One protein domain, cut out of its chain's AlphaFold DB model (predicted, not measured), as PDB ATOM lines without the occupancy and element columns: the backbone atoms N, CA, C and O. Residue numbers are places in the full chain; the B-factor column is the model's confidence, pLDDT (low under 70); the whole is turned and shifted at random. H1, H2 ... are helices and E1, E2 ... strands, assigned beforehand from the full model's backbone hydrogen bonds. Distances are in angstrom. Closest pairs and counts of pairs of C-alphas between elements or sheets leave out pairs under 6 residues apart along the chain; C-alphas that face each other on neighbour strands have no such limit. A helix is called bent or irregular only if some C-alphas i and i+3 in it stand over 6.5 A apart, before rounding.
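AT A GLANCE: This is residues 2 to 71 of the 80 residues of an uncharacterized protein of Archaeoglobus sp (UniProt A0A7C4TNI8). The model is an open, loosely built frame: the long helix H1 makes one side, and across an empty gap stand the small two-strand hairpin E1 and E2 and the shorter helix H2 that follows it. Residues 2 to 14 of H1 stick out as a free arm, and the last stretch, residues 63 to 71, folds back from H2 into the space between H1 and the hairpin. The printed part has 70 residues, with two named helices and two named strands in the order H1, E1, E2, H2, and the sheet, in the order E1 - E2, is antiparallel. The class is mixed, helices and strands, with 31 residues in helices and 8 in strands. The whole is loose, with a radius of gyration of the C-alphas of 15.8 A and spans of 41 by 34 by 21 A.

IN THESE COORDINATES: H1 is residues 2 to 20, 27.5 A from first to last C-alpha, and begins with C-alpha 2 at (137.959, 255.392, 143.390). E1 is residues 32 to 35, with C-alpha 32 at (150.127, 272.835, 122.762). E2 is residues 44 to 47. H2 is residues 51 to 62, 17.2 A long, and ends with C-alpha 62 at (165.120, 258.194, 108.490). H2 is irregular: C-alphas 52 and 55 are 7.9 A apart.

HOW THE PARTS SIT: E1 and E2 are antiparallel neighbours and form a hairpin, with 146 degrees between their N-to-C directions. The C-alphas of Ile 32 and Ile 47 face each other at 4.8 A, and those of Ser 35 and Arg 44 at 5.1 A. N 33 and O 46 are within hydrogen-bond range at 2.9 A, as are N 46 and O 33 at 2.8 A. H1 is apart from E2. H1 is also apart from H2. E1 and H2 are apart. In H1 every O i to N i+4 pair is within hydrogen-bond range, and in H2 6 of 8 are.

THE WHOLE: The two C-alphas farthest apart are those of Glu 2 and Glu 62, at 44.3 A, and the first and last printed C-alphas, of Glu 2 and Ile 71, are 22.5 A apart. The printed part has no cut. The link from H1 to E1, 11 residues, is long; that from E1 to E2, 8 residues, is short; that from E2 to H2, 3 residues, is tight. Residues 2 to 14, which belong to H1, stand free, and so do residues 58 to 64, of which 58 to 62 belong to H2. The mean pLDDT of the printed part is 78.1, and it is under 70 in 16 residues, namely residues 2 to 8 and 35 to 43.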
ATOM      1  N   GLU A   2     136.693 256.045 142.989       49.06
ATOM      2  CA  GLU A   2     137.959 255.392 143.390       49.06
ATOM      3  C   GLU A   2     138.660 254.545 142.309       49.06
ATOM      4  O   GLU A   2     139.883 254.565 142.212       49.06
ATOM      5  N   LYS A   3     137.916 253.836 141.444       50.72
ATOM      6  CA  LYS A   3     138.512 253.028 140.358       50.72
ATOM      7  C   LYS A   3     139.268 253.852 139.306       50.72
ATOM      8  O   LYS A   3     140.223 253.345 138.730       50.72
ATOM      9  N   LYS A   4     138.849 255.098 139.033       52.19
ATOM     10  CA  LYS A   4     139.533 255.963 138.052       52.19
ATOM     11  C   LYS A   4     140.846 256.516 138.610       52.19
ATOM     12  O   LYS A   4     141.823 256.553 137.873       52.19
ATOM     13  N   LEU A   5     140.871 256.875 139.898       52.94
ATOM     14  CA  LEU A   5     142.088 257.334 140.575       52.94
ATOM     15  C   LEU A   5     143.151 256.227 140.644       52.94
ATOM     16  O   LEU A   5     144.283 256.468 140.244       52.94
ATOM     17  N   LYS A   6     142.774 254.994 141.027       60.34
ATOM     18  CA  LYS A   6     143.716 253.853 141.059       60.34
ATOM     19  C   LYS A   6     144.409 253.602 139.716       60.34
ATOM     20  O   LYS A   6     145.617 253.400 139.679       60.34
ATOM     21  N   ASN A   7     143.667 253.679 138.610       66.81
ATOM     22  CA  ASN A   7     144.234 253.487 137.272       66.81
ATOM     23  C   ASN A   7     145.226 254.589 136.867       66.81
ATOM     24  O   ASN A   7     146.173 254.315 136.131       66.81
ATOM     25  N   ALA A   8     145.002 255.832 137.297       69.75
ATOM     26  CA  ALA A   8     145.895 256.944 136.980       69.75
ATOM     27  C   ALA A   8     147.230 256.812 137.730       69.75
ATOM     28  O   ALA A   8     148.292 257.024 137.141       69.75
ATOM     29  N   ASP A   9     147.182 256.391 138.994       75.88
ATOM     30  CA  ASP A   9     148.380 256.169 139.804       75.88
ATOM     31  C   ASP A   9     149.214 254.991 139.278       75.88
ATOM     32  O   ASP A   9     150.431 255.108 139.136       75.88
ATOM     33  N   GLU A  10     148.572 253.893 138.870       79.38
ATOM     34  CA  GLU A  10     149.255 252.766 138.217       79.38
ATOM     35  C   GLU A  10     149.905 253.167 136.880       79.38
ATOM     36  O   GLU A  10     151.033 252.760 136.572       79.38
ATOM     37  N   ALA A  11     149.234 254.013 136.089       77.44
ATOM     38  CA  ALA A  11     149.780 254.531 134.837       77.44
ATOM     39  C   ALA A  11     151.009 255.426 135.071       77.44
ATOM     40  O   ALA A  11     152.006 255.297 134.354       77.44
ATOM     41  N   ARG A  12     150.975 256.285 136.100       80.56
ATOM     42  CA  ARG A  12     152.124 257.120 136.487       80.56
ATOM     43  C   ARG A  12     153.309 256.276 136.932       80.56
ATOM     44  O   ARG A  12     154.410 256.479 136.427       80.56
ATOM     45  N   VAL A  13     153.088 255.288 137.800       85.44
ATOM     46  CA  VAL A  13     154.145 254.355 138.229       85.44
ATOM     47  C   VAL A  13     154.748 253.626 137.025       85.44
ATOM     48  O   VAL A  13     155.967 253.495 136.918       85.44
ATOM     49  N   THR A  14     153.918 253.218 136.063       83.88
ATOM     50  CA  THR A  14     154.382 252.579 134.823       83.88
ATOM     51  C   THR A  14     155.251 253.518 133.981       83.88
ATOM     52  O   THR A  14     156.318 253.108 133.522       83.88
ATOM     53  N   LEU A  15     154.842 254.779 133.796       80.94
ATOM     54  CA  LEU A  15     155.629 255.782 133.066       80.94
ATOM     55  C   LEU A  15     156.978 256.050 133.742       80.94
ATOM     56  O   LEU A  15     158.004 256.061 133.062       80.94
ATOM     57  N   VAL A  16     156.990 256.187 135.070       83.94
ATOM     58  CA  VAL A  16     158.222 256.369 135.855       83.94
ATOM     59  C   VAL A  16     159.155 255.169 135.690       83.94
ATOM     60  O   VAL A  16     160.338 255.346 135.410       83.94
ATOM     61  N   ASN A  17     158.641 253.942 135.765       85.69
ATOM     62  CA  ASN A  17     159.458 252.743 135.560       85.69
ATOM     63  C   ASN A  17     160.028 252.662 134.133       85.69
ATOM     64  O   ASN A  17     161.179 252.259 133.937       85.69
ATOM     65  N   LEU A  18     159.261 253.076 133.119       83.50
ATOM     66  CA  LEU A  18     159.738 253.140 131.735       83.50
ATOM     67  C   LEU A  18     160.838 254.195 131.551       83.50
ATOM     68  O   LEU A  18     161.824 253.907 130.866       83.50
ATOM     69  N   LEU A  19     160.706 255.357 132.198       83.69
ATOM     70  CA  LEU A  19     161.742 256.393 132.250       83.69
ATOM     71  C   LEU A  19     163.023 255.868 132.903       83.69
ATOM     72  O   LEU A  19     164.090 255.939 132.295       83.69
ATOM     73  N   LEU A  20     162.914 255.269 134.094       85.00
ATOM     74  CA  LEU A  20     164.061 254.733 134.837       85.00
ATOM     75  C   LEU A  20     164.766 253.594 134.086       85.00
ATOM     76  O   LEU A  20     165.982 253.458 134.172       85.00
ATOM     77  N   SER A  21     164.026 252.802 133.304       88.88
ATOM     78  CA  SER A  21     164.604 251.743 132.462       88.88
ATOM     79  C   SER A  21     165.265 252.246 131.169       88.88
ATOM     80  O   SER A  21     165.761 251.430 130.389       88.88
ATOM     81  N   GLY A  22     165.240 253.557 130.895       81.50
ATOM     82  CA  GLY A  22     165.794 254.156 129.673       81.50
ATOM     83  C   GLY A  22     165.009 253.831 128.395       81.50
ATOM     84  O   GLY A  22     165.472 254.115 127.291       81.50
ATOM     85  N   LYS A  23     163.820 253.228 128.523       81.44
ATOM     86  CA  LYS A  23     162.944 252.858 127.397       81.44
ATOM     87  C   LYS A  23     162.019 253.995 126.965       81.44
ATOM     88  O   LYS A  23     161.326 253.864 125.957       81.44
ATOM     89  N   LEU A  24     161.998 255.088 127.724       85.25
ATOM     90  CA  LEU A  24     161.220 256.284 127.442       85.25
ATOM     91  C   LEU A  24     162.136 257.505 127.461       85.25
ATOM     92  O   LEU A  24     162.986 257.646 128.336       85.25
ATOM     93  N   ILE A  25     161.963 258.379 126.474       83.81
ATOM     94  CA  ILE A  25     162.677 259.650 126.396       83.81
ATOM     95  C   ILE A  25     161.728 260.723 126.900       83.81
ATOM     96  O   ILE A  25     160.720 261.004 126.250       83.81
ATOM     97  N   ASP A  26     162.065 261.315 128.043       83.38
ATOM     98  CA  ASP A  26     161.326 262.464 128.542       83.38
ATOM     99  C   ASP A  26     161.517 263.659 127.600       83.38
ATOM    100  O   ASP A  26     162.642 264.046 127.253       83.38
ATOM    101  N   CYS A  27     160.394 264.209 127.154       81.31
ATOM    102  CA  CYS A  27     160.341 265.393 126.307       81.31
ATOM    103  C   CYS A  27     160.023 266.664 127.107       81.31
ATOM    104  O   CYS A  27     160.055 267.745 126.519       81.31
ATOM    105  N   GLY A  28     159.779 266.548 128.417       81.50
ATOM    106  CA  GLY A  28     159.452 267.654 129.306       81.50
ATOM    107  C   GLY A  28     158.109 268.309 128.988       81.50
ATOM    108  O   GLY A  28     157.256 267.747 128.297       81.50
ATOM    109  N   GLU A  29     157.930 269.528 129.491       78.25
ATOM    110  CA  GLU A  29     156.745 270.337 129.212       78.25
ATOM    111  C   GLU A  29     156.734 270.810 127.753       78.25
ATOM    112  O   GLU A  29     157.693 271.408 127.255       78.25
ATOM    113  N   LEU A  30     155.623 270.548 127.061       80.62
ATOM    114  CA  LEU A  30     155.434 270.912 125.660       80.62
ATOM    115  C   LEU A  30     154.337 271.960 125.518       80.62
ATOM    116  O   LEU A  30     153.285 271.879 126.147       80.62
ATOM    117  N   SER A  31     154.552 272.908 124.606       77.88
ATOM    118  CA  SER A  31     153.512 273.858 124.222       77.88
ATOM    119  C   SER A  31     152.518 273.188 123.276       77.88
ATOM    120  O   SER A  31     152.902 272.656 122.227       77.88
ATOM    121  N   ILE A  32     151.233 273.276 123.614       77.25
ATOM    122  CA  ILE A  32     150.127 272.835 122.762       77.25
ATOM    123  C   ILE A  32     149.368 274.069 122.285       77.25
ATOM    124  O   ILE A  32     148.867 274.848 123.091       77.25
ATOM    125  N   SER A  33     149.260 274.249 120.970       77.75
ATOM    126  CA  SER A  33     148.444 275.320 120.383       77.75
ATOM    127  C   SER A  33     147.199 274.748 119.715       77.75
ATOM    128  O   SER A  33     147.294 273.777 118.958       77.75
ATOM    129  N   LYS A  34     146.042 275.384 119.932       74.25
ATOM    130  CA  LYS A  34     144.840 275.136 119.125       74.25
ATOM    131  C   LYS A  34     145.106 275.635 117.700       74.25
ATOM    132  O   LYS A  34     145.580 276.751 117.506       74.25
ATOM    133  N   SER A  35     144.834 274.799 116.708       69.62
ATOM    134  CA  SER A  35     145.043 275.097 115.295       69.62
ATOM    135  C   SER A  35     143.734 274.948 114.531       69.62
ATOM    136  O   SER A  35     143.074 273.911 114.588       69.62
ATOM    137  N   THR A  36     143.383 275.986 113.778       65.81
ATOM    138  CA  THR A  36     142.244 276.008 112.848       65.81
ATOM    139  C   THR A  36     142.660 275.620 111.425       65.81
ATOM    140  O   THR A  36     141.863 275.710 110.494       65.81
ATOM    141  N   LEU A  37     143.906 275.165 111.231       60.25
ATOM    142  CA  LEU A  37     144.565 275.017 109.926       60.25
ATOM    143  C   LEU A  37     144.131 273.756 109.144       60.25
ATOM    144  O   LEU A  37     144.923 273.105 108.464       60.25
ATOM    145  N   GLY A  38     142.856 273.380 109.243       55.59
ATOM    146  CA  GLY A  38     142.226 272.352 108.424       55.59
ATOM    147  C   GLY A  38     140.993 272.924 107.734       55.59
ATOM    148  O   GLY A  38     140.083 273.390 108.406       55.59
ATOM    149  N   LYS A  39     140.913 272.814 106.400       55.22
ATOM    150  CA  LYS A  39     139.768 273.252 105.564       55.22
ATOM    151  C   LYS A  39     138.411 272.578 105.894       55.22
ATOM    152  O   LYS A  39     137.462 272.725 105.136       55.22
ATOM    153  N   ARG A  40     138.297 271.823 106.995       57.16
ATOM    154  CA  ARG A  40     137.079 271.144 107.470       57.16
ATOM    155  C   ARG A  40     137.059 271.076 109.006       57.16
ATOM    156  O   ARG A  40     137.403 270.046 109.572       57.16
ATOM    157  N   GLY A  41     136.731 272.195 109.657       54.38
ATOM    158  CA  GLY A  41     135.955 272.293 110.912       54.38
ATOM    159  C   GLY A  41     136.361 271.531 112.188       54.38
ATOM    160  O   GLY A  41     135.623 271.606 113.160       54.38
ATOM    161  N   GLY A  42     137.471 270.792 112.228       63.38
ATOM    162  CA  GLY A  42     137.882 270.033 113.414       63.38
ATOM    163  C   GLY A  42     138.830 270.816 114.323       63.38
ATOM    164  O   GLY A  42     139.802 271.395 113.838       63.38
ATOM    165  N   LEU A  43     138.593 270.771 115.639       66.69
ATOM    166  CA  LEU A  43     139.530 271.267 116.650       66.69
ATOM    167  C   LEU A  43     140.823 270.434 116.577       66.69
ATOM    168  O   LEU A  43     140.846 269.270 116.980       66.69
ATOM    169  N   ARG A  44     141.899 271.001 116.022       73.31
ATOM    170  CA  ARG A  44     143.215 270.348 115.983       73.31
ATOM    171  C   ARG A  44     144.111 270.942 117.054       73.31
ATOM    172  O   ARG A  44     144.148 272.155 117.237       73.31
ATOM    173  N   HIS A  45     144.875 270.087 117.717       77.06
ATOM    174  CA  HIS A  45     145.937 270.502 118.622       77.06
ATOM    175  C   HIS A  45     147.273 270.244 117.941       77.06
ATOM    176  O   HIS A  45     147.507 269.158 117.410       77.06
ATOM    177  N   LEU A  46     148.130 271.257 117.924       81.06
ATOM    178  CA  LEU A  46     149.490 271.146 117.428       81.06
ATOM    179  C   LEU A  46     150.430 271.098 118.628       81.06
ATOM    180  O   LEU A  46     150.382 271.975 119.490       81.06
ATOM    181  N   ILE A  47     151.241 270.046 118.679       80.19
ATOM    182  CA  ILE A  47     152.191 269.784 119.757       80.19
ATOM    183  C   ILE A  47     153.580 270.052 119.201       80.19
ATOM    184  O   ILE A  47     154.030 269.368 118.277       80.19
ATOM    185  N   TYR A  48     154.249 271.063 119.743       81.62
ATOM    186  CA  TYR A  48     155.607 271.388 119.333       81.62
ATOM    187  C   TYR A  48     156.586 270.453 120.039       81.62
ATOM    188  O   TYR A  48     156.750 270.524 121.254       81.62
ATOM    189  N   LEU A  49     157.242 269.576 119.276       82.88
ATOM    190  CA  LEU A  49     158.283 268.709 119.821       82.88
ATOM    191  C   LEU A  49     159.528 269.524 120.222       82.88
ATOM    192  O   LEU A  49     159.849 270.522 119.565       82.88
ATOM    193  N   PRO A  50     160.286 269.084 121.244       82.81
ATOM    194  CA  PRO A  50     161.475 269.789 121.702       82.81
ATOM    195  C   PRO A  50     162.545 269.903 120.612       82.81
ATOM    196  O   PRO A  50     162.967 268.906 120.012       82.81
ATOM    197  N   ARG A  51     163.036 271.129 120.386       83.12
ATOM    198  CA  ARG A  51     164.092 271.418 119.395       83.12
ATOM    199  C   ARG A  51     165.461 270.869 119.802       83.12
ATOM    200  O   ARG A  51     166.240 270.461 118.948       83.12
ATOM    201  N   ASN A  52     165.742 270.774 121.100       84.75
ATOM    202  CA  ASN A  52     166.964 270.141 121.622       84.75
ATOM    203  C   ASN A  52     167.063 268.639 121.272       84.75
ATOM    204  O   ASN A  52     168.126 268.042 121.420       84.75
ATOM    205  N   ARG A  53     165.977 268.025 120.780       84.31
ATOM    206  CA  ARG A  53     165.925 266.628 120.327       84.31
ATOM    207  C   ARG A  53     165.726 266.486 118.814       84.31
ATOM    208  O   ARG A  53     165.439 265.392 118.343       84.31
ATOM    209  N   THR A  54     165.931 267.537 118.013       86.88
ATOM    210  CA  THR A  54     165.758 267.461 116.545       86.88
ATOM    211  C   THR A  54     166.583 266.354 115.881       86.88
ATOM    212  O   THR A  54     166.092 265.719 114.948       86.88
ATOM    213  N   TYR A  55     167.797 266.075 116.367       89.50
ATOM    214  CA  TYR A  55     168.624 264.972 115.857       89.50
ATOM    215  C   TYR A  55     167.925 263.609 115.996       89.50
ATOM    216  O   TYR A  55     167.962 262.796 115.075       89.50
ATOM    217  N   LEU A  56     167.235 263.383 117.118       87.88
ATOM    218  CA  LEU A  56     166.511 262.150 117.398       87.88
ATOM    219  C   LEU A  56     165.341 261.990 116.425       87.88
ATOM    220  O   LEU A  56     165.170 260.925 115.844       87.88
ATOM    221  N   TRP A  57     164.568 263.056 116.201       86.38
ATOM    222  CA  TRP A  57     163.423 263.025 115.285       86.38
ATOM    223  C   TRP A  57     163.843 262.744 113.843       86.38
ATOM    224  O   TRP A  57     163.183 261.961 113.159       86.38
ATOM    225  N   LYS A  58     164.964 263.333 113.399       90.06
ATOM    226  CA  LYS A  58     165.557 263.027 112.090       90.06
ATOM    227  C   LYS A  58     165.912 261.547 111.986       90.06
ATOM    228  O   LYS A  58     165.412 260.880 111.087       90.06
ATOM    229  N   LEU A  59     166.658 261.024 112.959       91.69
ATOM    230  CA  LEU A  59     167.086 259.626 112.975       91.69
ATOM    231  C   LEU A  59     165.898 258.648 112.989       91.69
ATOM    232  O   LEU A  59     165.888 257.663 112.251       91.69
ATOM    233  N   LEU A  60     164.880 258.916 113.813       90.50
ATOM    234  CA  LEU A  60     163.672 258.089 113.894       90.50
ATOM    235  C   LEU A  60     162.898 258.094 112.568       90.50
ATOM    236  O   LEU A  60     162.438 257.039 112.125       90.50
ATOM    237  N   ASN A  61     162.788 259.255 111.916       91.19
ATOM    238  CA  ASN A  61     162.128 259.388 110.616       91.19
ATOM    239  C   ASN A  61     162.911 258.709 109.482       91.19
ATOM    240  O   ASN A  61     162.305 258.042 108.638       91.19
ATOM    241  N   GLU A  62     164.235 258.860 109.453       96.19
ATOM    242  CA  GLU A  62     165.120 258.194 108.490       96.19
ATOM    243  C   GLU A  62     164.992 256.674 108.600       96.19
ATOM    244  O   GLU A  62     164.794 255.992 107.597       96.19
ATOM    245  N   LYS A  63     164.989 256.150 109.831       95.38
ATOM    246  CA  LYS A  63     164.827 254.717 110.111       95.38
ATOM    247  C   LYS A  63     163.380 254.217 110.048       95.38
ATOM    248  O   LYS A  63     163.146 253.035 110.283       95.38
ATOM    249  N   LYS A  64     162.405 255.091 109.771       93.31
ATOM    250  CA  LYS A  64     160.962 254.772 109.740       93.31
ATOM    251  C   LYS A  64     160.467 254.055 111.003       93.31
ATOM    252  O   LYS A  64     159.573 253.210 110.949       93.31
ATOM    253  N   ILE A  65     161.031 254.411 112.156       91.62
ATOM    254  CA  ILE A  65     160.660 253.813 113.440       91.62
ATOM    255  C   ILE A  65     159.311 254.385 113.879       91.62
ATOM    256  O   ILE A  65     159.123 255.600 113.940       91.62
ATOM    257  N   LYS A  66     158.361 253.503 114.208       87.69
ATOM    258  CA  LYS A  66     157.076 253.910 114.787       87.69
ATOM    259  C   LYS A  66     157.293 254.390 116.219       87.69
ATOM    260  O   LYS A  66     157.781 253.639 117.059       87.69
ATOM    261  N   VAL A  67     156.883 255.622 116.494       83.81
ATOM    262  CA  VAL A  67     156.988 256.248 117.817       83.81
ATOM    263  C   VAL A  67     155.609 256.271 118.471       83.81
ATOM    264  O   VAL A  67     154.613 256.560 117.809       83.81
ATOM    265  N   ARG A  68     155.546 255.971 119.771       85.81
ATOM    266  CA  ARG A  68     154.363 256.236 120.600       85.81
ATOM    267  C   ARG A  68     154.628 257.475 121.437       85.81
ATOM    268  O   ARG A  68     155.687 257.581 122.047       85.81
ATOM    269  N   VAL A  69     153.668 258.390 121.446       80.31
ATOM    270  CA  VAL A  69     153.742 259.638 122.206       80.31
ATOM    271  C   VAL A  69     152.707 259.567 123.318       80.31
ATOM    272  O   VAL A  69     151.537 259.294 123.054       80.31
ATOM    273  N   TYR A  70     153.156 259.792 124.547       81.31
ATOM    274  CA  TYR A  70     152.310 259.875 125.731       81.31
ATOM    275  C   TYR A  70     152.212 261.346 126.127       81.31
ATOM    276  O   TYR A  70     153.237 262.013 126.242       81.31
ATOM    277  N   ILE A  71     150.990 261.856 126.269       78.12
ATOM    278  CA  ILE A  71     150.721 263.250 126.634       78.12
ATOM    279  C   ILE A  71     149.768 263.222 127.821       78.12
ATOM    280  O   ILE A  71     148.677 262.661 127.719       78.12
TER     281      ILE A  71